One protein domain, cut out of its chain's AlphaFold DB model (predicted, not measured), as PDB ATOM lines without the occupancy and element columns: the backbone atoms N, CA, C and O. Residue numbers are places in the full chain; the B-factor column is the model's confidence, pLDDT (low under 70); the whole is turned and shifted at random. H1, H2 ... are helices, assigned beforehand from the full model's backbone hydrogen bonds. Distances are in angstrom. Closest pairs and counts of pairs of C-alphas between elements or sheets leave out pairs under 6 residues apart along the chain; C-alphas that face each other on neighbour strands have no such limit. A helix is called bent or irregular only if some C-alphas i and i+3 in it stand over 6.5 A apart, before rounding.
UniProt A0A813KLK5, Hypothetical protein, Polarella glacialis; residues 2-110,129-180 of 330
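This is residues 2 to 110 and 129 to 180 of the 330 residues of the protein "Hypothetical protein" of Polarella glacialis (UniProt A0A813KLK5). Bent helix H1 folds back in a V; H3 packs on both arms, H6 between H3 and H4, and H2 on H5. The printed part has 161 residues, with six named helices, H1 to H6: all helix. It is compact: radius of gyration of the C-alphas 17.0 A, spans 50 by 36 by 31 A.

Find H1, residues 14 to 68, from C-alpha 14 (-45.245, 15.585, -19.447), one helix by its hydrogen bonds but bent: arm H1a ends at C-alpha 41, 9.6 A from C-alpha 44, where H1b begins. Then come H2, 75 to 83, H3, 85 to 110, H4, 129 to 147, H5, 158 to 164, and H6, 166 to 176, ending at (-34.014, 25.853, -44.342).

H3 touches H1b, opposite ways at a shallow tilt of 28 degrees; closest C-alphas Leu 94 and Ala 51, 5.2 A. Every O i to N i+4 pair is within hydrogen-bond range in H2, H4 and H6; H5 has 1 of 3, and 2 of 4 to N i+3.

Across the cut, C-alphas 110 and 129 are 16.8 A apart. pLDDT is under 70 at residues 2 to 15 and 152.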
ATOM      1  N   THR A   2     -54.546  20.365 -12.701       57.66
ATOM      2  CA  THR A   2     -55.377  21.316 -13.453       57.66
ATOM      3  C   THR A   2     -54.500  22.458 -13.945       57.66
ATOM      4  O   THR A   2     -53.552  22.851 -13.277       57.66
ATOM      5  N   TRP A   3     -54.842  23.030 -15.097       61.97
ATOM      6  CA  TRP A   3     -54.172  24.198 -15.686       61.97
ATOM      7  C   TRP A   3     -54.154  25.448 -14.792       61.97
ATOM      8  O   TRP A   3     -53.550  26.456 -15.145       61.97
ATOM      9  N   HIS A   4     -54.871  25.409 -13.669       61.38
ATOM     10  CA  HIS A   4     -55.039  26.531 -12.764       61.38
ATOM     11  C   HIS A   4     -53.852  26.739 -11.821       61.38
ATOM     12  O   HIS A   4     -53.714  27.860 -11.332       61.38
ATOM     13  N   ASP A   5     -53.006  25.723 -11.601       65.31
ATOM     14  CA  ASP A   5     -51.842  25.832 -10.712       65.31
ATOM     15  C   ASP A   5     -50.572  25.176 -11.298       65.31
ATOM     16  O   ASP A   5     -50.209  24.052 -10.958       65.31
ATOM     17  N   PRO A   6     -49.905  25.843 -12.252       59.59
ATOM     18  CA  PRO A   6     -48.728  25.310 -12.937       59.59
ATOM     19  C   PRO A   6     -47.419  25.552 -12.173       59.59
ATOM     20  O   PRO A   6     -46.351  25.226 -12.688       59.59
ATOM     21  N   VAL A   7     -47.473  26.140 -10.971       57.47
ATOM     22  CA  VAL A   7     -46.284  26.355 -10.126       57.47
ATOM     23  C   VAL A   7     -45.678  25.014  -9.693       57.47
ATOM     24  O   VAL A   7     -44.460  24.908  -9.566       57.47
ATOM     25  N   ASP A   8     -46.503  23.970  -9.602       56.97
ATOM     26  CA  ASP A   8     -46.072  22.603  -9.298       56.97
ATOM     27  C   ASP A   8     -45.486  21.860 -10.517       56.97
ATOM     28  O   ASP A   8     -45.046  20.721 -10.398       56.97
ATOM     29  N   TRP A   9     -45.469  22.471 -11.710       57.34
ATOM     30  CA  TRP A   9     -45.047  21.820 -12.960       57.34
ATOM     31  C   TRP A   9     -43.582  22.099 -13.292       57.34
ATOM     32  O   TRP A   9     -43.264  22.371 -14.444       57.34
ATOM     33  N   CYS A  10     -42.675  22.103 -12.317       50.22
ATOM     34  CA  CYS A  10     -41.246  22.252 -12.597       50.22
ATOM     35  C   CYS A  10     -40.509  20.917 -12.392       50.22
ATOM     36  O   CYS A  10     -40.474  20.442 -11.258       50.22
ATOM     37  N   PRO A  11     -39.873  20.342 -13.436       55.53
ATOM     38  CA  PRO A  11     -39.891  20.764 -14.847       55.53
ATOM     39  C   PRO A  11     -41.269  20.522 -15.495       55.53
ATOM     40  O   PRO A  11     -42.010  19.676 -15.005       55.53
ATOM     41  N   ASN A  12     -41.616  21.277 -16.561       61.00
ATOM     42  CA  ASN A  12     -42.945  21.236 -17.212       61.00
ATOM     43  C   ASN A  12     -43.430  19.778 -17.310       61.00
ATOM     44  O   ASN A  12     -42.802  18.979 -18.005       61.00
ATOM     45  N   GLY A  13     -44.499  19.432 -16.584       63.44
ATOM     46  CA  GLY A  13     -44.979  18.053 -16.506       63.44
ATOM     47  C   GLY A  13     -45.276  17.495 -17.899       63.44
ATOM     48  O   GLY A  13     -45.690  18.221 -18.796       63.44
ATOM     49  N   GLN A  14     -45.080  16.201 -18.117       60.97
ATOM     50  CA  GLN A  14     -45.245  15.585 -19.447       60.97
ATOM     51  C   GLN A  14     -46.679  15.662 -19.971       60.97
ATOM     52  O   GLN A  14     -46.921  15.741 -21.177       60.97
ATOM     53  N   THR A  15     -47.624  15.716 -19.034       65.50
ATOM     54  CA  THR A  15     -49.035  16.016 -19.262       65.50
ATOM     55  C   THR A  15     -49.219  17.361 -19.964       65.50
ATOM     56  O   THR A  15     -50.112  17.479 -20.800       65.50
ATOM     57  N   TRP A  16     -48.350  18.346 -19.706       74.25
ATOM     58  CA  TRP A  16     -48.413  19.667 -20.322       74.25
ATOM     59  C   TRP A  16     -48.283  19.602 -21.838       74.25
ATOM     60  O   TRP A  16     -49.134  20.155 -22.521       74.25
ATOM     61  N   THR A  17     -47.281  18.913 -22.386       74.06
ATOM     62  CA  THR A  17     -47.056  18.915 -23.844       74.06
ATOM     63  C   THR A  17     -48.182  18.251 -24.598       74.06
ATOM     64  O   THR A  17     -48.703  18.833 -25.546       74.06
ATOM     65  N   VAL A  18     -48.615  17.068 -24.156       79.69
ATOM     66  CA  VAL A  18     -49.757  16.396 -24.787       79.69
ATOM     67  C   VAL A  18     -50.982  17.299 -24.720       79.69
ATOM     68  O   VAL A  18     -51.675  17.486 -25.715       79.69
ATOM     69  N   ALA A  19     -51.230  17.916 -23.570       79.75
ATOM     70  CA  ALA A  19     -52.423  18.715 -23.378       79.75
ATOM     71  C   ALA A  19     -52.333  20.109 -24.049       79.75
ATOM     72  O   ALA A  19     -53.365  20.678 -24.408       79.75
ATOM     73  N   ALA A  20     -51.127  20.631 -24.290       81.38
ATOM     74  CA  ALA A  20     -50.860  21.851 -25.052       81.38
ATOM     75  C   ALA A  20     -50.971  21.616 -26.567       81.38
ATOM     76  O   ALA A  20     -51.483  22.473 -27.286       81.38
ATOM     77  N   LEU A  21     -50.545  20.444 -27.050       85.06
ATOM     78  CA  LEU A  21     -50.604  20.070 -28.466       85.06
ATOM     79  C   LEU A  21     -51.962  19.504 -28.888       85.06
ATOM     80  O   LEU A  21     -52.346  19.652 -30.047       85.06
ATOM     81  N   LEU A  22     -52.716  18.890 -27.973       88.25
ATOM     82  CA  LEU A  22     -53.995  18.258 -28.292       88.25
ATOM     83  C   LEU A  22     -54.978  19.214 -28.997       88.25
ATOM     84  O   LEU A  22     -55.527  18.823 -30.029       88.25
ATOM     85  N   PRO A  23     -55.188  20.469 -28.547       90.81
ATOM     86  CA  PRO A  23     -56.042  21.410 -29.271       90.81
ATOM     87  C   PRO A  23     -55.534  21.714 -30.680       90.81
ATOM     88  O   PRO A  23     -56.335  21.787 -31.612       90.81
ATOM     89  N   SER A  24     -54.216  21.832 -30.858       93.19
ATOM     90  CA  SER A  24     -53.591  22.026 -32.170       93.19
ATOM     91  C   SER A  24     -53.864  20.847 -33.101       93.19
ATOM     92  O   SER A  24     -54.236  21.057 -34.255       93.19
ATOM     93  N   TRP A  25     -53.766  19.610 -32.607       91.62
ATOM     94  CA  TRP A  25     -54.086  18.408 -33.384       91.62
ATOM     95  C   TRP A  25     -55.566  18.323 -33.753       91.62
ATOM     96  O   TRP A  25     -55.896  18.060 -34.908       91.62
ATOM     97  N   LEU A  26     -56.464  18.609 -32.808       94.25
ATOM     98  CA  LEU A  26     -57.908  18.604 -33.057       94.25
ATOM     99  C   LEU A  26     -58.322  19.679 -34.075       94.25
ATOM    100  O   LEU A  26     -59.214  19.450 -34.894       94.25
ATOM    101  N   LEU A  27     -57.667  20.842 -34.052       95.19
ATOM    102  CA  LEU A  27     -57.941  21.953 -34.968       95.19
ATOM    103  C   LEU A  27     -57.136  21.885 -36.272       95.19
ATOM    104  O   LEU A  27     -57.437  22.636 -37.204       95.19
ATOM    105  N   TYR A  28     -56.169  20.974 -36.395       95.69
ATOM    106  CA  TYR A  28     -55.296  20.867 -37.566       95.69
ATOM    107  C   TYR A  28     -56.048  20.778 -38.908       95.69
ATOM    108  O   TYR A  28     -55.673  21.509 -39.832       95.69
ATOM    109  N   PRO A  29     -57.144  19.999 -39.056       96.81
ATOM    110  CA  PRO A  29     -57.905  19.974 -40.305       96.81
ATOM    111  C   PRO A  29     -58.502  21.338 -40.682       96.81
ATOM    112  O   PRO A  29     -58.547  21.692 -41.863       96.81
ATOM    113  N   LEU A  30     -58.950  22.124 -39.697       97.38
ATOM    114  CA  LEU A  30     -59.476  23.474 -39.923       97.38
ATOM    115  C   LEU A  30     -58.354  24.440 -40.305       97.38
ATOM    116  O   LEU A  30     -58.509  25.191 -41.270       97.38
ATOM    117  N   THR A  31     -57.209  24.362 -39.625       97.06
ATOM    118  CA  THR A  31     -56.004  25.128 -39.971       97.06
ATOM    119  C   THR A  31     -55.574  24.851 -41.412       97.06
ATOM    120  O   THR A  31     -55.367  25.786 -42.181       97.06
ATOM    121  N   CYS A  32     -55.541  23.582 -41.834       97.75
ATOM    122  CA  CYS A  32     -55.222  23.209 -43.215       97.75
ATOM    123  C   CYS A  32     -56.200  23.818 -44.229       97.75
ATOM    124  O   CYS A  32     -55.778  24.311 -45.276       97.75
ATOM    125  N   ARG A  33     -57.506  23.831 -43.925       98.00
ATOM    126  CA  ARG A  33     -58.519  24.462 -44.790       98.00
ATOM    127  C   ARG A  33     -58.316  25.972 -44.902       98.00
ATOM    128  O   ARG A  33     -58.446  26.505 -46.002       98.00
ATOM    129  N   ALA A  34     -57.991  26.645 -43.799       98.06
ATOM    130  CA  ALA A  34     -57.712  28.080 -43.788       98.06
ATOM    131  C   ALA A  34     -56.456  28.420 -44.607       98.06
ATOM    132  O   ALA A  34     -56.498  29.316 -45.451       98.06
ATOM    133  N   VAL A  35     -55.375  27.655 -44.433       98.19
ATOM    134  CA  VAL A  35     -54.128  27.809 -45.200       98.19
ATOM    135  C   VAL A  35     -54.363  27.568 -46.693       98.19
ATOM    136  O   VAL A  35     -53.954  28.385 -47.516       98.19
ATOM    137  N   ALA A  36     -55.098  26.514 -47.060       98.06
ATOM    138  CA  ALA A  36     -55.456  26.245 -48.453       98.06
ATOM    139  C   ALA A  36     -56.351  27.343 -49.056       98.06
ATOM    140  O   ALA A  36     -56.237  27.665 -50.239       98.06
ATOM    141  N   ALA A  37     -57.253  27.934 -48.267       98.25
ATOM    142  CA  ALA A  37     -58.052  29.073 -48.708       98.25
ATOM    143  C   ALA A  37     -57.172  30.305 -48.972       98.25
ATOM    144  O   ALA A  37     -57.268  30.881 -50.052       98.25
ATOM    145  N   ALA A  38     -56.274  30.652 -48.046       98.19
ATOM    146  CA  ALA A  38     -55.323  31.749 -48.226       98.19
ATOM    147  C   ALA A  38     -54.443  31.537 -49.469       98.19
ATOM    148  O   ALA A  38     -54.306  32.442 -50.295       98.19
ATOM    149  N   GLU A  39     -53.922  30.321 -49.654       97.88
ATOM    150  CA  GLU A  39     -53.122  29.967 -50.824       97.88
ATOM    151  C   GLU A  39     -53.898  30.150 -52.139       97.88
ATOM    152  O   GLU A  39     -53.363  30.724 -53.087       97.88
ATOM    153  N   ARG A  40     -55.167  29.725 -52.204       98.00
ATOM    154  CA  ARG A  40     -56.011  29.919 -53.398       98.00
ATOM    155  C   ARG A  40     -56.336  31.386 -53.669       98.00
ATOM    156  O   ARG A  40     -56.425  31.772 -54.828       98.00
ATOM    157  N   CYS A  41     -56.531  32.193 -52.626       97.88
ATOM    158  CA  CYS A  41     -56.933  33.592 -52.770       97.88
ATOM    159  C   CYS A  41     -55.790  34.517 -53.209       97.88
ATOM    160  O   CYS A  41     -56.036  35.461 -53.952       97.88
ATOM    161  N   GLY A  42     -54.557  34.281 -52.751       96.94
ATOM    162  CA  GLY A  42     -53.446  35.200 -53.034       96.94
ATOM    163  C   GLY A  42     -52.056  34.575 -53.004       96.94
ATOM    164  O   GLY A  42     -51.066  35.298 -52.875       96.94
ATOM    165  N   GLY A  43     -51.962  33.244 -53.098       96.94
ATOM    166  CA  GLY A  43     -50.698  32.520 -53.189       96.94
ATOM    167  C   GLY A  43     -49.741  32.833 -52.039       96.94
ATOM    168  O   GLY A  43     -50.124  32.848 -50.870       96.94
ATOM    169  N   ALA A  44     -48.477  33.097 -52.380       97.06
ATOM    170  CA  ALA A  44     -47.417  33.356 -51.408       97.06
ATOM    171  C   ALA A  44     -47.666  34.619 -50.565       97.06
ATOM    172  O   ALA A  44     -47.414  34.608 -49.362       97.06
ATOM    173  N   THR A  45     -48.203  35.685 -51.166       97.75
ATOM    174  CA  THR A  45     -48.475  36.950 -50.466       97.75
ATOM    175  C   THR A  45     -49.550  36.775 -49.398       97.75
ATOM    176  O   THR A  45     -49.384  37.249 -48.276       97.75
ATOM    177  N   ALA A  46     -50.630  36.052 -49.710       98.06
ATOM    178  CA  ALA A  46     -51.682  35.758 -48.738       98.06
ATOM    179  C   ALA A  46     -51.185  34.854 -47.598       98.06
ATOM    180  O   ALA A  46     -51.537  35.089 -46.445       98.06
ATOM    181  N   LEU A  47     -50.328  33.868 -47.891       98.12
ATOM    182  CA  LEU A  47     -49.698  33.030 -46.865       98.12
ATOM    183  C   LEU A  47     -48.763  33.840 -45.952       98.12
ATOM    184  O   LEU A  47     -48.803  33.671 -44.737       98.12
ATOM    185  N   ALA A  48     -47.965  34.754 -46.508       98.00
ATOM    186  CA  ALA A  48     -47.107  35.639 -45.720       98.00
ATOM    187  C   ALA A  48     -47.923  36.595 -44.831       98.00
ATOM    188  O   ALA A  48     -47.592  36.789 -43.661       98.00
ATOM    189  N   ALA A  49     -49.021  37.150 -45.357       98.12
ATOM    190  CA  ALA A  49     -49.939  37.982 -44.582       98.12
ATOM    191  C   ALA A  49     -50.620  37.188 -43.454       98.12
ATOM    192  O   ALA A  49     -50.716  37.682 -42.331       98.12
ATOM    193  N   LEU A  50     -51.041  35.947 -43.725       98.19
ATOM    194  CA  LEU A  50     -51.604  35.051 -42.715       98.19
ATOM    195  C   LEU A  50     -50.580  34.730 -41.617       98.19
ATOM    196  O   LEU A  50     -50.920  34.806 -40.441       98.19
ATOM    197  N   ALA A  51     -49.328  34.439 -41.977       98.12
ATOM    198  CA  ALA A  51     -48.250  34.211 -41.017       98.12
ATOM    199  C   ALA A  51     -48.024  35.431 -40.101       98.12
ATOM    200  O   ALA A  51     -47.972  35.291 -38.880       98.12
ATOM    201  N   ALA A  52     -47.961  36.639 -40.670       98.12
ATOM    202  CA  ALA A  52     -47.827  37.870 -39.892       98.12
ATOM    203  C   ALA A  52     -49.028  38.104 -38.960       98.12
ATOM    204  O   ALA A  52     -48.845  38.480 -37.803       98.12
ATOM    205  N   LEU A  53     -50.250  37.845 -39.437       98.19
ATOM    206  CA  LEU A  53     -51.463  37.958 -38.629       98.19
ATOM    207  C   LEU A  53     -51.460  36.968 -37.459       98.19
ATOM    208  O   LEU A  53     -51.772  37.359 -36.339       98.19
ATOM    209  N   LEU A  54     -51.093  35.707 -37.699       97.94
ATOM    210  CA  LEU A  54     -51.020  34.680 -36.660       97.94
ATOM    211  C   LEU A  54     -49.999  35.047 -35.579       97.94
ATOM    212  O   LEU A  54     -50.322  34.975 -34.398       97.94
ATOM    213  N   TRP A  55     -48.824  35.545 -35.971       98.12
ATOM    214  CA  TRP A  55     -47.844  36.058 -35.014       98.12
ATOM    215  C   TRP A  55     -48.362  37.266 -34.224       98.12
ATOM    216  O   TRP A  55     -48.161  37.346 -33.018       98.12
ATOM    217  N   LEU A  56     -49.074  38.200 -34.861       97.75
ATOM    218  CA  LEU A  56     -49.690  39.319 -34.140       97.75
ATOM    219  C   LEU A  56     -50.749  38.845 -33.137       97.75
ATOM    220  O   LEU A  56     -50.888  39.448 -32.074       97.75
ATOM    221  N   VAL A  57     -51.481  37.774 -33.451       96.69
ATOM    222  CA  VAL A  57     -52.459  37.168 -32.540       96.69
ATOM    223  C   VAL A  57     -51.774  36.505 -31.337       96.69
ATOM    224  O   VAL A  57     -52.284  36.660 -30.228       96.69
ATOM    225  N   SER A  58     -50.635  35.822 -31.515       95.62
ATOM    226  CA  SER A  58     -49.895  35.205 -30.396       95.62
ATOM    227  C   SER A  58     -49.084  36.219 -29.583       95.62
ATOM    228  O   SER A  58     -49.215  36.301 -28.362       95.62
ATOM    229  N   PHE A  59     -48.269  37.040 -30.242       97.00
ATOM    230  CA  PHE A  59     -47.345  37.972 -29.594       97.00
ATOM    231  C   PHE A  59     -47.994  39.297 -29.169       97.00
ATOM    232  O   PHE A  59     -47.663  39.846 -28.113       97.00
ATOM    233  N   GLY A  60     -48.931  39.821 -29.963       96.88
ATOM    234  CA  GLY A  60     -49.529  41.144 -29.764       96.88
ATOM    235  C   GLY A  60     -50.136  41.361 -28.373       96.88
ATOM    236  O   GLY A  60     -49.818  42.377 -27.748       96.88
ATOM    237  N   PRO A  61     -50.952  40.434 -27.833       96.31
ATOM    238  CA  PRO A  61     -51.503  40.565 -26.484       96.31
ATOM    239  C   PRO A  61     -50.429  40.688 -25.395       96.31
ATOM    240  O   PRO A  61     -50.559  41.543 -24.516       96.31
ATOM    241  N   LEU A  62     -49.351  39.897 -25.467       95.81
ATOM    242  CA  LEU A  62     -48.246  39.969 -24.503       95.81
ATOM    243  C   LEU A  62     -47.484  41.290 -24.614       95.81
ATOM    244  O   LEU A  62     -47.201  41.915 -23.594       95.81
ATOM    245  N   TRP A  63     -47.214  41.752 -25.836       97.50
ATOM    246  CA  TRP A  63     -46.565  43.043 -26.065       97.50
ATOM    247  C   TRP A  63     -47.389  44.214 -25.514       97.50
ATOM    248  O   TRP A  63     -46.864  45.077 -24.808       97.50
ATOM    249  N   VAL A  64     -48.698  44.230 -25.779       97.94
ATOM    250  CA  VAL A  64     -49.604  45.264 -25.257       97.94
ATOM    251  C   VAL A  64     -49.637  45.237 -23.730       97.94
ATOM    252  O   VAL A  64     -49.575  46.298 -23.109       97.94
ATOM    253  N   LEU A  65     -49.711  44.054 -23.112       97.12
ATOM    254  CA  LEU A  65     -49.651  43.919 -21.654       97.12
ATOM    255  C   LEU A  65     -48.334  44.461 -21.092       97.12
ATOM    256  O   LEU A  65     -48.371  45.285 -20.181       97.12
ATOM    257  N   PHE A  66     -47.201  44.076 -21.680       97.12
ATOM    258  CA  PHE A  66     -45.870  44.531 -21.280       97.12
ATOM    259  C   PHE A  66     -45.750  46.058 -21.298       97.12
ATOM    260  O   PHE A  66     -45.381  46.665 -20.293       97.12
ATOM    261  N   VAL A  67     -46.134  46.699 -22.407       98.00
ATOM    262  CA  VAL A  67     -46.078  48.163 -22.537       98.00
ATOM    263  C   VAL A  67     -47.017  48.839 -21.536       98.00
ATOM    264  O   VAL A  67     -46.624  49.794 -20.866       98.00
ATOM    265  N   ARG A  68     -48.250  48.337 -21.383       97.94
ATOM    266  CA  ARG A  68     -49.240  48.939 -20.472       97.94
ATOM    267  C   ARG A  68     -48.886  48.793 -18.995       97.94
ATOM    268  O   ARG A  68     -49.357  49.600 -18.199       97.94
ATOM    269  N   GLN A  69     -48.085  47.797 -18.629       97.44
ATOM    270  CA  GLN A  69     -47.657  47.537 -17.252       97.44
ATOM    271  C   GLN A  69     -46.279  48.124 -16.924       97.44
ATOM    272  O   GLN A  69     -45.708  47.807 -15.886       97.44
ATOM    273  N   GLY A  70     -45.745  49.000 -17.783       96.69
ATOM    274  CA  GLY A  70     -44.464  49.656 -17.529       96.69
ATOM    275  C   GLY A  70     -43.266  48.732 -17.738       96.69
ATOM    276  O   GLY A  70     -42.300  48.812 -16.988       96.69
ATOM    277  N   SER A  71     -43.308  47.891 -18.774       95.88
ATOM    278  CA  SER A  71     -42.255  46.924 -19.125       95.88
ATOM    279  C   SER A  71     -42.102  45.776 -18.122       95.88
ATOM    280  O   SER A  71     -40.993  45.313 -17.854       95.88
ATOM    281  N   TRP A  72     -43.221  45.306 -17.565       95.81
ATOM    282  CA  TRP A  72     -43.223  44.217 -16.593       95.81
ATOM    283  C   TRP A  72     -44.434  43.296 -16.758       95.81
ATOM    284  O   TRP A  72     -45.566  43.732 -16.568       95.81
ATOM    285  N   ILE A  73     -44.205  42.018 -17.075       95.56
ATOM    286  CA  ILE A  73     -45.227  40.962 -17.039       95.56
ATOM    287  C   ILE A  73     -45.045  40.153 -15.749       95.56
ATOM    288  O   ILE A  73     -43.943  39.708 -15.433       95.56
ATOM    289  N   THR A  74     -46.125  39.934 -15.000       93.44
ATOM    290  CA  THR A  74     -46.084  39.087 -13.793       93.44
ATOM    291  C   THR A  74     -45.934  37.607 -14.147       93.44
ATOM    292  O   THR A  74     -46.395  37.173 -15.206       93.44
ATOM    293  N   ASN A  75     -45.397  36.800 -13.225       89.06
ATOM    294  CA  ASN A  75     -45.254  35.353 -13.422       89.06
ATOM    295  C   ASN A  75     -46.569  34.692 -13.851       89.06
ATOM    296  O   ASN A  75     -46.614  33.977 -14.847       89.06
ATOM    297  N   LYS A  76     -47.669  35.024 -13.162       88.94
ATOM    298  CA  LYS A  76     -49.005  34.510 -13.477       88.94
ATOM    299  C   LYS A  76     -49.394  34.798 -14.927       88.94
ATOM    300  O   LYS A  76     -49.876  33.908 -15.614       88.94
ATOM    301  N   GLN A  77     -49.186  36.017 -15.412       92.25
ATOM    302  CA  GLN A  77     -49.507  36.367 -16.799       92.25
ATOM    303  C   GLN A  77     -48.601  35.647 -17.802       92.25
ATOM    304  O   GLN A  77     -49.099  35.170 -18.819       92.25
ATOM    305  N   GLY A  78     -47.300  35.543 -17.514       89.62
ATOM    306  CA  GLY A  78     -46.361  34.817 -18.371       89.62
ATOM    307  C   GLY A  78     -46.707  33.334 -18.472       89.62
ATOM    308  O   GLY A  78     -46.735  32.765 -19.563       89.62
ATOM    309  N   VAL A  79     -47.084  32.738 -17.346       85.12
ATOM    310  CA  VAL A  79     -47.629  31.388 -17.256       85.12
ATOM    311  C   VAL A  79     -48.884  31.237 -18.113       85.12
ATOM    312  O   VAL A  79     -48.947  30.298 -18.893       85.12
ATOM    313  N   TRP A  80     -49.863  32.145 -18.038       86.50
ATOM    314  CA  TRP A  80     -51.056  32.068 -18.896       86.50
ATOM    315  C   TRP A  80     -50.722  32.214 -20.384       86.50
ATOM    316  O   TRP A  80     -51.362  31.570 -21.206       86.50
ATOM    317  N   GLY A  81     -49.717  33.019 -20.735       88.19
ATOM    318  CA  GLY A  81     -49.233  33.129 -22.112       88.19
ATOM    319  C   GLY A  81     -48.556  31.852 -22.615       88.19
ATOM    320  O   GLY A  81     -48.685  31.511 -23.780       88.19
ATOM    321  N   TYR A  82     -47.873  31.110 -21.747       84.88
ATOM    322  CA  TYR A  82     -47.128  29.911 -22.135       84.88
ATOM    323  C   TYR A  82     -47.946  28.620 -22.013       84.88
ATOM    324  O   TYR A  82     -47.996  27.808 -22.934       84.88
ATOM    325  N   VAL A  83     -48.572  28.420 -20.856       82.12
ATOM    326  CA  VAL A  83     -49.157  27.147 -20.432       82.12
ATOM    327  C   VAL A  83     -50.528  26.909 -21.051       82.12
ATOM    328  O   VAL A  83     -50.882  25.762 -21.310       82.12
ATOM    329  N   TRP A  84     -51.310  27.965 -21.268       85.12
ATOM    330  CA  TRP A  84     -52.689  27.850 -21.724       85.12
ATOM    331  C   TRP A  84     -52.738  27.362 -23.180       85.12
ATOM    332  O   TRP A  84     -52.351  28.112 -24.068       85.12
ATOM    333  N   PRO A  85     -53.256  26.155 -23.480       84.00
ATOM    334  CA  PRO A  85     -53.151  25.575 -24.824       84.00
ATOM    335  C   PRO A  85     -53.624  26.478 -25.978       84.00
ATOM    336  O   PRO A  85     -52.979  26.488 -27.026       84.00
ATOM    337  N   PRO A  86     -54.696  27.286 -25.826       88.31
ATOM    338  CA  PRO A  86     -55.106  28.228 -26.860       88.31
ATOM    339  C   PRO A  86     -54.055  29.270 -27.263       88.31
ATOM    340  O   PRO A  86     -54.099  29.722 -28.406       88.31
ATOM    341  N   SER A  87     -53.110  29.642 -26.391       89.31
ATOM    342  CA  SER A  87     -52.046  30.590 -26.760       89.31
ATOM    343  C   SER A  87     -51.082  30.006 -27.798       89.31
ATOM    344  O   SER A  87     -50.569  30.738 -28.640       89.31
ATOM    345  N   GLN A  88     -50.913  28.680 -27.807       92.25
ATOM    346  CA  GLN A  88     -50.024  27.959 -28.722       92.25
ATOM    347  C   GLN A  88     -50.658  27.695 -30.099       92.25
ATOM    348  O   GLN A  88     -49.958  27.378 -31.061       92.25
ATOM    349  N   LEU A  89     -51.983  27.847 -30.231       94.25
ATOM    350  CA  LEU A  89     -52.701  27.563 -31.482       94.25
ATOM    351  C   LEU A  89     -52.242  28.450 -32.640       94.25
ATOM    352  O   LEU A  89     -52.149  27.989 -33.779       94.25
ATOM    353  N   ALA A  90     -51.974  29.724 -32.357       96.00
ATOM    354  CA  ALA A  90     -51.544  30.681 -33.367       96.00
ATOM    355  C   ALA A  90     -50.123  30.377 -33.865       96.00
ATOM    356  O   ALA A  90     -49.893  30.406 -35.073       96.00
ATOM    357  N   ASP A  91     -49.208  29.983 -32.977       96.00
ATOM    358  CA  ASP A  91     -47.846  29.583 -33.353       96.00
ATOM    359  C   ASP A  91     -47.829  28.249 -34.110       96.00
ATOM    360  O   ASP A  91     -47.113  28.093 -35.103       96.00
ATOM    361  N   PHE A  92     -48.684  27.303 -33.716       95.81
ATOM    362  CA  PHE A  92     -48.895  26.077 -34.478       95.81
ATOM    363  C   PHE A  92     -49.386  26.382 -35.900       95.81
ATOM    364  O   PHE A  92     -48.804  25.919 -36.883       95.81
ATOM    365  N   ALA A  93     -50.430  27.206 -36.033       97.44
ATOM    366  CA  ALA A  93     -50.956  27.612 -37.334       97.44
ATOM    367  C   ALA A  93     -49.934  28.410 -38.160       97.44
ATOM    368  O   ALA A  93     -49.899  28.267 -39.387       97.44
ATOM    369  N   LEU A  94     -49.083  29.212 -37.510       98.06
ATOM    370  CA  LEU A  94     -47.961  29.901 -38.140       98.06
ATOM    371  C   LEU A  94     -47.010  28.877 -38.764       98.06
ATOM    372  O   LEU A  94     -46.731  28.973 -39.957       98.06
ATOM    373  N   GLY A  95     -46.613  27.841 -38.021       97.50
ATOM    374  CA  GLY A  95     -45.792  26.741 -38.536       97.50
ATOM    375  C   GLY A  95     -46.409  26.033 -39.750       97.50
ATOM    376  O   GLY A  95     -45.733  25.841 -40.764       97.50
ATOM    377  N   VAL A  96     -47.710  25.712 -39.706       97.94
ATOM    378  CA  VAL A  96     -48.431  25.099 -40.844       97.94
ATOM    379  C   VAL A  96     -48.437  26.025 -42.067       97.94
ATOM    380  O   VAL A  96     -48.191  25.582 -43.192       97.94
ATOM    381  N   THR A  97     -48.675  27.321 -41.855       98.44
ATOM    382  CA  THR A  97     -48.671  28.342 -42.916       98.44
ATOM    383  C   THR A  97     -47.286  28.476 -43.549       98.44
ATOM    384  O   THR A  97     -47.153  28.493 -44.775       98.44
ATOM    385  N   THR A  98     -46.238  28.504 -42.727       98.38
ATOM    386  CA  THR A  98     -44.838  28.539 -43.156       98.38
ATOM    387  C   THR A  98     -44.463  27.313 -43.981       98.38
ATOM    388  O   THR A  98     -43.815  27.454 -45.020       98.38
ATOM    389  N   ALA A  99     -44.895  26.118 -43.573       97.75
ATOM    390  CA  ALA A  99     -44.659  24.890 -44.327       97.75
ATOM    391  C   ALA A  99     -45.332  24.926 -45.710       97.75
ATOM    392  O   ALA A  99     -44.718  24.544 -46.708       97.75
ATOM    393  N   ALA A 100     -46.568  25.433 -45.798       97.88
ATOM    394  CA  ALA A 100     -47.255  25.621 -47.076       97.88
ATOM    395  C   ALA A 100     -46.517  26.622 -47.982       97.88
ATOM    396  O   ALA A 100     -46.277  26.331 -49.156       97.88
ATOM    397  N   LEU A 101     -46.074  27.754 -47.427       97.94
ATOM    398  CA  LEU A 101     -45.289  28.755 -48.153       97.94
ATOM    399  C   LEU A 101     -43.963  28.176 -48.676       97.94
ATOM    400  O   LEU A 101     -43.600  28.387 -49.834       97.94
ATOM    401  N   ALA A 102     -43.256  27.411 -47.841       97.06
ATOM    402  CA  ALA A 102     -42.010  26.752 -48.211       97.06
ATOM    403  C   ALA A 102     -42.207  25.735 -49.344       97.06
ATOM    404  O   ALA A 102     -41.471  25.779 -50.333       97.06
ATOM    405  N   ARG A 103     -43.225  24.868 -49.233       97.00
ATOM    406  CA  ARG A 103     -43.586  23.879 -50.262       97.00
ATOM    407  C   ARG A 103     -43.911  24.538 -51.595       97.00
ATOM    408  O   ARG A 103     -43.428  24.088 -52.630       97.00
ATOM    409  N   ARG A 104     -44.690  25.620 -51.574       95.81
ATOM    410  CA  ARG A 104     -45.058  26.362 -52.782       95.81
ATOM    411  C   ARG A 104     -43.831  26.903 -53.515       95.81
ATOM    412  O   ARG A 104     -43.717  26.743 -54.726       95.81
ATOM    413  N   HIS A 105     -42.907  27.533 -52.793       95.44
ATOM    414  CA  HIS A 105     -41.685  28.058 -53.404       95.44
ATOM    415  C   HIS A 105     -40.715  26.962 -53.846       95.44
ATOM    416  O   HIS A 105     -39.990  27.173 -54.811       95.44
ATOM    417  N   ALA A 106     -40.699  25.808 -53.176       93.19
ATOM    418  CA  ALA A 106     -39.952  24.650 -53.652       93.19
ATOM    419  C   ALA A 106     -40.518  24.136 -54.987       93.19
ATOM    420  O   ALA A 106     -39.762  23.995 -55.941       93.19
ATOM    421  N   ALA A 107     -41.840  23.965 -55.093       93.62
ATOM    422  CA  ALA A 107     -42.492  23.537 -56.332       93.62
ATOM    423  C   ALA A 107     -42.242  24.516 -57.493       93.62
ATOM    424  O   ALA A 107     -41.890  24.095 -58.589       93.62
ATOM    425  N   ALA A 108     -42.344  25.824 -57.236       92.19
ATOM    426  CA  ALA A 108     -42.053  26.845 -58.243       92.19
ATOM    427  C   ALA A 108     -40.583  26.832 -58.702       92.19
ATOM    428  O   ALA A 108     -40.305  27.091 -59.871       92.19
ATOM    429  N   ALA A 109     -39.642  26.534 -57.799       89.12
ATOM    430  CA  ALA A 109     -38.229  26.414 -58.146       89.12
ATOM    431  C   ALA A 109     -37.954  25.180 -59.020       89.12
ATOM    432  O   ALA A 109     -37.150  25.271 -59.943       89.12
ATOM    433  N   SER A 110     -38.639  24.060 -58.764       89.56
ATOM    434  CA  SER A 110     -38.544  22.856 -59.598       89.56
ATOM    435  C   SER A 110     -39.082  23.100 -61.009       89.56
ATOM    436  O   SER A 110     -38.388  22.787 -61.971       89.56
ATOM    437  N   ALA A 129     -30.256  33.420 -50.977       95.38
ATOM    438  CA  ALA A 129     -30.841  34.460 -50.131       95.38
ATOM    439  C   ALA A 129     -31.768  33.875 -49.048       95.38
ATOM    440  O   ALA A 129     -31.786  34.364 -47.919       95.38
ATOM    441  N   ARG A 130     -32.501  32.796 -49.363       95.06
ATOM    442  CA  ARG A 130     -33.325  32.069 -48.383       95.06
ATOM    443  C   ARG A 130     -32.476  31.372 -47.321       95.06
ATOM    444  O   ARG A 130     -32.844  31.414 -46.150       95.06
ATOM    445  N   GLY A 131     -31.356  30.764 -47.706       96.06
ATOM    446  CA  GLY A 131     -30.414  30.169 -46.759       96.06
ATOM    447  C   GLY A 131     -29.814  31.197 -45.800       96.06
ATOM    448  O   GLY A 131     -29.852  30.996 -44.588       96.06
ATOM    449  N   LEU A 132     -29.354  32.337 -46.327       96.69
ATOM    450  CA  LEU A 132     -28.818  33.440 -45.520       96.69
ATOM    451  C   LEU A 132     -29.864  34.035 -44.572       96.69
ATOM    452  O   LEU A 132     -29.540  34.350 -43.429       96.69
ATOM    453  N   LEU A 133     -31.118  34.162 -45.023       96.81
ATOM    454  CA  LEU A 133     -32.225  34.573 -44.159       96.81
ATOM    455  C   LEU A 133     -32.378  33.615 -42.974       96.81
ATOM    456  O   LEU A 133     -32.510  34.072 -41.843       96.81
ATOM    457  N   ALA A 134     -32.329  32.303 -43.219       96.94
ATOM    458  CA  ALA A 134     -32.450  31.321 -42.150       96.94
ATOM    459  C   ALA A 134     -31.312  31.442 -41.127       96.94
ATOM    460  O   ALA A 134     -31.588  31.562 -39.932       96.94
ATOM    461  N   ASP A 135     -30.060  31.477 -41.589       97.75
ATOM    462  CA  ASP A 135     -28.894  31.618 -40.709       97.75
ATOM    463  C   ASP A 135     -28.942  32.933 -39.913       97.75
ATOM    464  O   ASP A 135     -28.683  32.947 -38.710       97.75
ATOM    465  N   GLY A 136     -29.343  34.035 -40.555       98.00
ATOM    466  CA  GLY A 136     -29.527  35.324 -39.893       98.00
ATOM    467  C   GLY A 136     -30.599  35.279 -38.804       98.00
ATOM    468  O   GLY A 136     -30.367  35.754 -37.694       98.00
ATOM    469  N   CYS A 137     -31.756  34.670 -39.078       98.12
ATOM    470  CA  CYS A 137     -32.844  34.558 -38.106       98.12
ATOM    471  C   CYS A 137     -32.443  33.750 -36.868       98.12
ATOM    472  O   CYS A 137     -32.688  34.201 -35.749       98.12
ATOM    473  N   ILE A 138     -31.808  32.588 -37.043       97.62
ATOM    474  CA  ILE A 138     -31.403  31.757 -35.900       97.62
ATOM    475  C   ILE A 138     -30.229  32.372 -35.129       97.62
ATOM    476  O   ILE A 138     -30.191  32.279 -33.903       97.62
ATOM    477  N   LEU A 139     -29.320  33.078 -35.814       97.56
ATOM    478  CA  LEU A 139     -28.266  33.854 -35.165       97.56
ATOM    479  C   LEU A 139     -28.855  34.967 -34.288       97.56
ATOM    480  O   LEU A 139     -28.412  35.138 -33.157       97.56
ATOM    481  N   ILE A 140     -29.872  35.692 -34.769       97.81
ATOM    482  CA  ILE A 140     -30.564  36.728 -33.982       97.81
ATOM    483  C   ILE A 140     -31.200  36.125 -32.727       97.81
ATOM    484  O   ILE A 140     -31.049  36.692 -31.644       97.81
ATOM    485  N   VAL A 141     -31.877  34.978 -32.849       97.00
ATOM    486  CA  VAL A 141     -32.444  34.271 -31.688       97.00
ATOM    487  C   VAL A 141     -31.338  33.912 -30.695       97.00
ATOM    488  O   VAL A 141     -31.429  34.277 -29.526       97.00
ATOM    489  N   GLY A 142     -30.257  33.278 -31.161       96.19
ATOM    490  CA  GLY A 142     -29.131  32.882 -30.314       96.19
ATOM    491  C   GLY A 142     -28.470  34.062 -29.600       96.19
ATOM    492  O   GLY A 142     -28.280  34.020 -28.387       96.19
ATOM    493  N   LEU A 143     -28.177  35.145 -30.324       96.94
ATOM    494  CA  LEU A 143     -27.602  36.364 -29.748       96.94
ATOM    495  C   LEU A 143     -28.545  37.019 -28.744       96.94
ATOM    496  O   LEU A 143     -28.089  37.494 -27.709       96.94
ATOM    497  N   THR A 144     -29.850  37.020 -29.016       95.25
ATOM    498  CA  THR A 144     -30.823  37.564 -28.068       95.25
ATOM    499  C   THR A 144     -30.827  36.731 -26.791       95.25
ATOM    500  O   THR A 144     -30.670  37.304 -25.721       95.25
ATOM    501  N   CYS A 145     -30.897  35.401 -26.877       92.38
ATOM    502  CA  CYS A 145     -30.846  34.526 -25.701       92.38
ATOM    503  C   CYS A 145     -29.550  34.680 -24.883       92.38
ATOM    504  O   CYS A 145     -29.600  34.602 -23.661       92.38
ATOM    505  N   LEU A 146     -28.404  34.915 -25.532       93.62
ATOM    506  CA  LEU A 146     -27.118  35.118 -24.851       93.62
ATOM    507  C   LEU A 146     -26.992  36.496 -24.190       93.62
ATOM    508  O   LEU A 146     -26.373  36.620 -23.136       93.62
ATOM    509  N   CYS A 147     -27.540  37.535 -24.820       95.00
ATOM    510  CA  CYS A 147     -27.438  38.912 -24.336       95.00
ATOM    511  C   CYS A 147     -28.557  39.293 -23.360       95.00
ATOM    512  O   CYS A 147     -28.462  40.333 -22.703       95.00
ATOM    513  N   ALA A 148     -29.634  38.512 -23.291       92.50
ATOM    514  CA  ALA A 148     -30.782  38.860 -22.476       92.50
ATOM    515  C   ALA A 148     -30.508  38.573 -20.980       92.50
ATOM    516  O   ALA A 148     -30.078  37.475 -20.627       92.50
ATOM    517  N   PRO A 149     -30.727  39.550 -20.079       89.62
ATOM    518  CA  PRO A 149     -30.398  39.398 -18.660       89.62
ATOM    519  C   PRO A 149     -31.241  38.330 -17.938       89.62
ATOM    520  O   PRO A 149     -32.464  38.388 -17.902       89.62
ATOM    521  N   TRP A 150     -30.598  37.374 -17.273       83.69
ATOM    522  CA  TRP A 150     -31.313  36.357 -16.498       83.69
ATOM    523  C   TRP A 150     -31.751  36.893 -15.125       83.69
ATOM    524  O   TRP A 150     -30.904  37.239 -14.301       83.69
ATOM    525  N   TYR A 151     -33.061  36.917 -14.851       76.69
ATOM    526  CA  TYR A 151     -33.624  37.356 -13.561       76.69
ATOM    527  C   TYR A 151     -34.147  36.210 -12.677       76.69
ATOM    528  O   TYR A 151     -34.686  36.462 -11.602       76.69
ATOM    529  N   GLY A 152     -33.967  34.949 -13.086       69.31
ATOM    530  CA  GLY A 152     -34.284  33.776 -12.261       69.31
ATOM    531  C   GLY A 152     -35.761  33.377 -12.186       69.31
ATOM    532  O   GLY A 152     -36.051  32.310 -11.653       69.31
ATOM    533  N   GLY A 153     -36.686  34.165 -12.741       72.44
ATOM    534  CA  GLY A 153     -38.108  33.825 -12.812       72.44
ATOM    535  C   GLY A 153     -38.748  34.284 -14.118       72.44
ATOM    536  O   GLY A 153     -38.299  35.273 -14.687       72.44
ATOM    537  N   ARG A 154     -39.827  33.592 -14.534       83.00
ATOM    538  CA  ARG A 154     -40.629  33.860 -15.750       83.00
ATOM    539  C   ARG A 154     -41.428  35.175 -15.658       83.00
ATOM    540  O   ARG A 154     -42.655  35.179 -15.763       83.00
ATOM    541  N   GLU A 155     -40.747  36.282 -15.394       91.06
ATOM    542  CA  GLU A 155     -41.301  37.612 -15.127       91.06
ATOM    543  C   GLU A 155     -40.619  38.685 -15.987       91.06
ATOM    544  O   GLU A 155     -39.631  38.440 -16.682       91.06
ATOM    545  N   GLY A 156     -41.152  39.906 -15.956       92.81
ATOM    546  CA  GLY A 156     -40.569  41.031 -16.676       92.81
ATOM    547  C   GLY A 156     -40.768  40.893 -18.184       92.81
ATOM    548  O   GLY A 156     -41.905  40.879 -18.658       92.81
ATOM    549  N   TRP A 157     -39.674  40.835 -18.942       93.12
ATOM    550  CA  TRP A 157     -39.702  40.706 -20.402       93.12
ATOM    551  C   TRP A 157     -39.584  39.259 -20.889       93.12
ATOM    552  O   TRP A 157     -39.930  39.006 -22.039       93.12
ATOM    553  N   GLU A 158     -39.142  38.308 -20.056       92.38
ATOM    554  CA  GLU A 158     -38.924  36.910 -20.465       92.38
ATOM    555  C   GLU A 158     -40.161  36.287 -21.140       92.38
ATOM    556  O   GLU A 158     -40.008  35.684 -22.206       92.38
ATOM    557  N   PRO A 159     -41.402  36.508 -20.650       93.75
ATOM    558  CA  PRO A 159     -42.586  35.954 -21.303       93.75
ATOM    559  C   PRO A 159     -42.800  36.409 -22.752       93.75
ATOM    560  O   PRO A 159     -43.497  35.727 -23.502       93.75
ATOM    561  N   LEU A 160     -42.210  37.533 -23.176       95.12
ATOM    562  CA  LEU A 160     -42.274  37.987 -24.567       95.12
ATOM    563  C   LEU A 160     -41.590  37.003 -25.521       95.12
ATOM    564  O   LEU A 160     -41.991  36.911 -26.681       95.12
ATOM    565  N   PHE A 161     -40.590  36.252 -25.056       94.38
ATOM    566  CA  PHE A 161     -39.851  35.301 -25.890       94.38
ATOM    567  C   PHE A 161     -40.656  34.054 -26.248       94.38
ATOM    568  O   PHE A 161     -40.345  33.428 -27.259       94.38
ATOM    569  N   ASN A 162     -41.729  33.750 -25.508       91.81
ATOM    570  CA  ASN A 162     -42.606  32.611 -25.794       91.81
ATOM    571  C   ASN A 162     -43.181  32.663 -27.217       91.81
ATOM    572  O   ASN A 162     -43.230  31.642 -27.889       91.81
ATOM    573  N   HIS A 163     -43.567  33.858 -27.680       95.44
ATOM    574  CA  HIS A 163     -44.166  34.065 -29.006       95.44
ATOM    575  C   HIS A 163     -43.367  35.049 -29.875       95.44
ATOM    576  O   HIS A 163     -43.494  35.067 -31.101       95.44
ATOM    577  N   GLY A 164     -42.510  35.879 -29.267       96.38
ATOM    578  CA  GLY A 164     -41.785  36.950 -29.955       96.38
ATOM    579  C   GLY A 164     -40.892  36.444 -31.082       96.38
ATOM    580  O   GLY A 164     -40.851  37.050 -32.151       96.38
ATOM    581  N   PHE A 165     -40.254  35.285 -30.901       97.50
ATOM    582  CA  PHE A 165     -39.405  34.677 -31.927       97.50
ATOM    583  C   PHE A 165     -40.164  33.866 -32.982       97.50
ATOM    584  O   PHE A 165     -39.530  33.356 -33.906       97.50
ATOM    585  N   GLY A 166     -41.499  33.777 -32.913       97.00
ATOM    586  CA  GLY A 166     -42.305  32.972 -33.836       97.00
ATOM    587  C   GLY A 166     -42.015  33.269 -35.312       97.00
ATOM    588  O   GLY A 166     -41.782  32.346 -36.091       97.00
ATOM    589  N   LEU A 167     -41.919  34.548 -35.702       97.69
ATOM    590  CA  LEU A 167     -41.573  34.921 -37.082       97.69
ATOM    591  C   LEU A 167     -40.124  34.602 -37.464       97.69
ATOM    592  O   LEU A 167     -39.872  34.264 -38.619       97.69
ATOM    593  N   LEU A 168     -39.177  34.683 -36.527       98.19
ATOM    594  CA  LEU A 168     -37.783  34.320 -36.794       98.19
ATOM    595  C   LEU A 168     -37.650  32.811 -37.002       98.19
ATOM    596  O   LEU A 168     -37.002  32.388 -37.957       98.19
ATOM    597  N   PHE A 169     -38.316  31.999 -36.178       98.00
ATOM    598  CA  PHE A 169     -38.369  30.551 -36.378       98.00
ATOM    599  C   PHE A 169     -39.105  30.178 -37.667       98.00
ATOM    600  O   PHE A 169     -38.625  29.336 -38.422       98.00
ATOM    601  N   ALA A 170     -40.215  30.848 -37.985       97.94
ATOM    602  CA  ALA A 170     -40.914  30.668 -39.252       97.94
ATOM    603  C   ALA A 170     -40.005  30.979 -40.455       97.94
ATOM    604  O   ALA A 170     -39.927  30.191 -41.396       97.94
ATOM    605  N   ALA A 171     -39.279  32.098 -40.422       98.00
ATOM    606  CA  ALA A 171     -38.331  32.467 -41.469       98.00
ATOM    607  C   ALA A 171     -37.156  31.476 -41.564       98.00
ATOM    608  O   ALA A 171     -36.778  31.089 -42.672       98.00
ATOM    609  N   PHE A 172     -36.640  31.004 -40.424       97.88
ATOM    610  CA  PHE A 172     -35.622  29.956 -40.359       97.88
ATOM    611  C   PHE A 172     -36.091  28.655 -41.015       97.88
ATOM    612  O   PHE A 172     -35.403  28.136 -41.895       97.88
ATOM    613  N   LEU A 173     -37.276  28.150 -40.662       96.62
ATOM    614  CA  LEU A 173     -37.841  26.929 -41.246       96.62
ATOM    615  C   LEU A 173     -38.104  27.093 -42.747       96.62
ATOM    616  O   LEU A 173     -37.735  26.235 -43.552       96.62
ATOM    617  N   TYR A 174     -38.676  28.232 -43.143       97.62
ATOM    618  CA  TYR A 174     -38.914  28.565 -44.544       97.62
ATOM    619  C   TYR A 174     -37.616  28.604 -45.366       97.62
ATOM    620  O   TYR A 174     -37.576  28.069 -46.479       97.62
ATOM    621  N   GLY A 175     -36.555  29.225 -44.849       96.81
ATOM    622  CA  GLY A 175     -35.266  29.301 -45.533       96.81
ATOM    623  C   GLY A 175     -34.509  27.969 -45.539       96.81
ATOM    624  O   GLY A 175     -33.925  27.591 -46.552       96.81
ATOM    625  N   SER A 176     -34.612  27.193 -44.460       96.44
ATOM    626  CA  SER A 176     -34.014  25.853 -44.342       96.44
ATOM    627  C   SER A 176     -34.601  24.849 -45.337       96.44
ATOM    628  O   SER A 176     -33.914  23.925 -45.773       96.44
ATOM    629  N   ALA A 177     -35.849  25.057 -45.759       95.69
ATOM    630  CA  ALA A 177     -36.523  24.262 -46.781       95.69
ATOM    631  C   ALA A 177     -36.118  24.615 -48.230       95.69
ATOM    632  O   ALA A 177     -36.723  24.113 -49.175       95.69
ATOM    633  N   ALA A 178     -35.109  25.466 -48.453       93.50
ATOM    634  CA  ALA A 178     -34.661  25.866 -49.792       93.50
ATOM    635  C   ALA A 178     -33.841  24.791 -50.550       93.50
ATOM    636  O   ALA A 178     -33.212  25.097 -51.557       93.50
ATOM    637  N   GLY A 179     -33.813  23.535 -50.095       88.62
ATOM    638  CA  GLY A 179     -33.062  22.468 -50.768       88.62
ATOM    639  C   GLY A 179     -31.550  22.727 -50.772       88.62
ATOM    640  O   GLY A 179     -30.952  22.815 -49.696       88.62
ATOM    641  N   GLY A 180     -30.950  22.837 -51.964       82.94
ATOM    642  CA  GLY A 180     -29.502  23.004 -52.177       82.94
ATOM    643  C   GLY A 180     -28.914  24.353 -51.736       82.94
ATOM    644  O   GLY A 180     -27.708  24.444 -51.539       82.94
TER     645      GLY A 180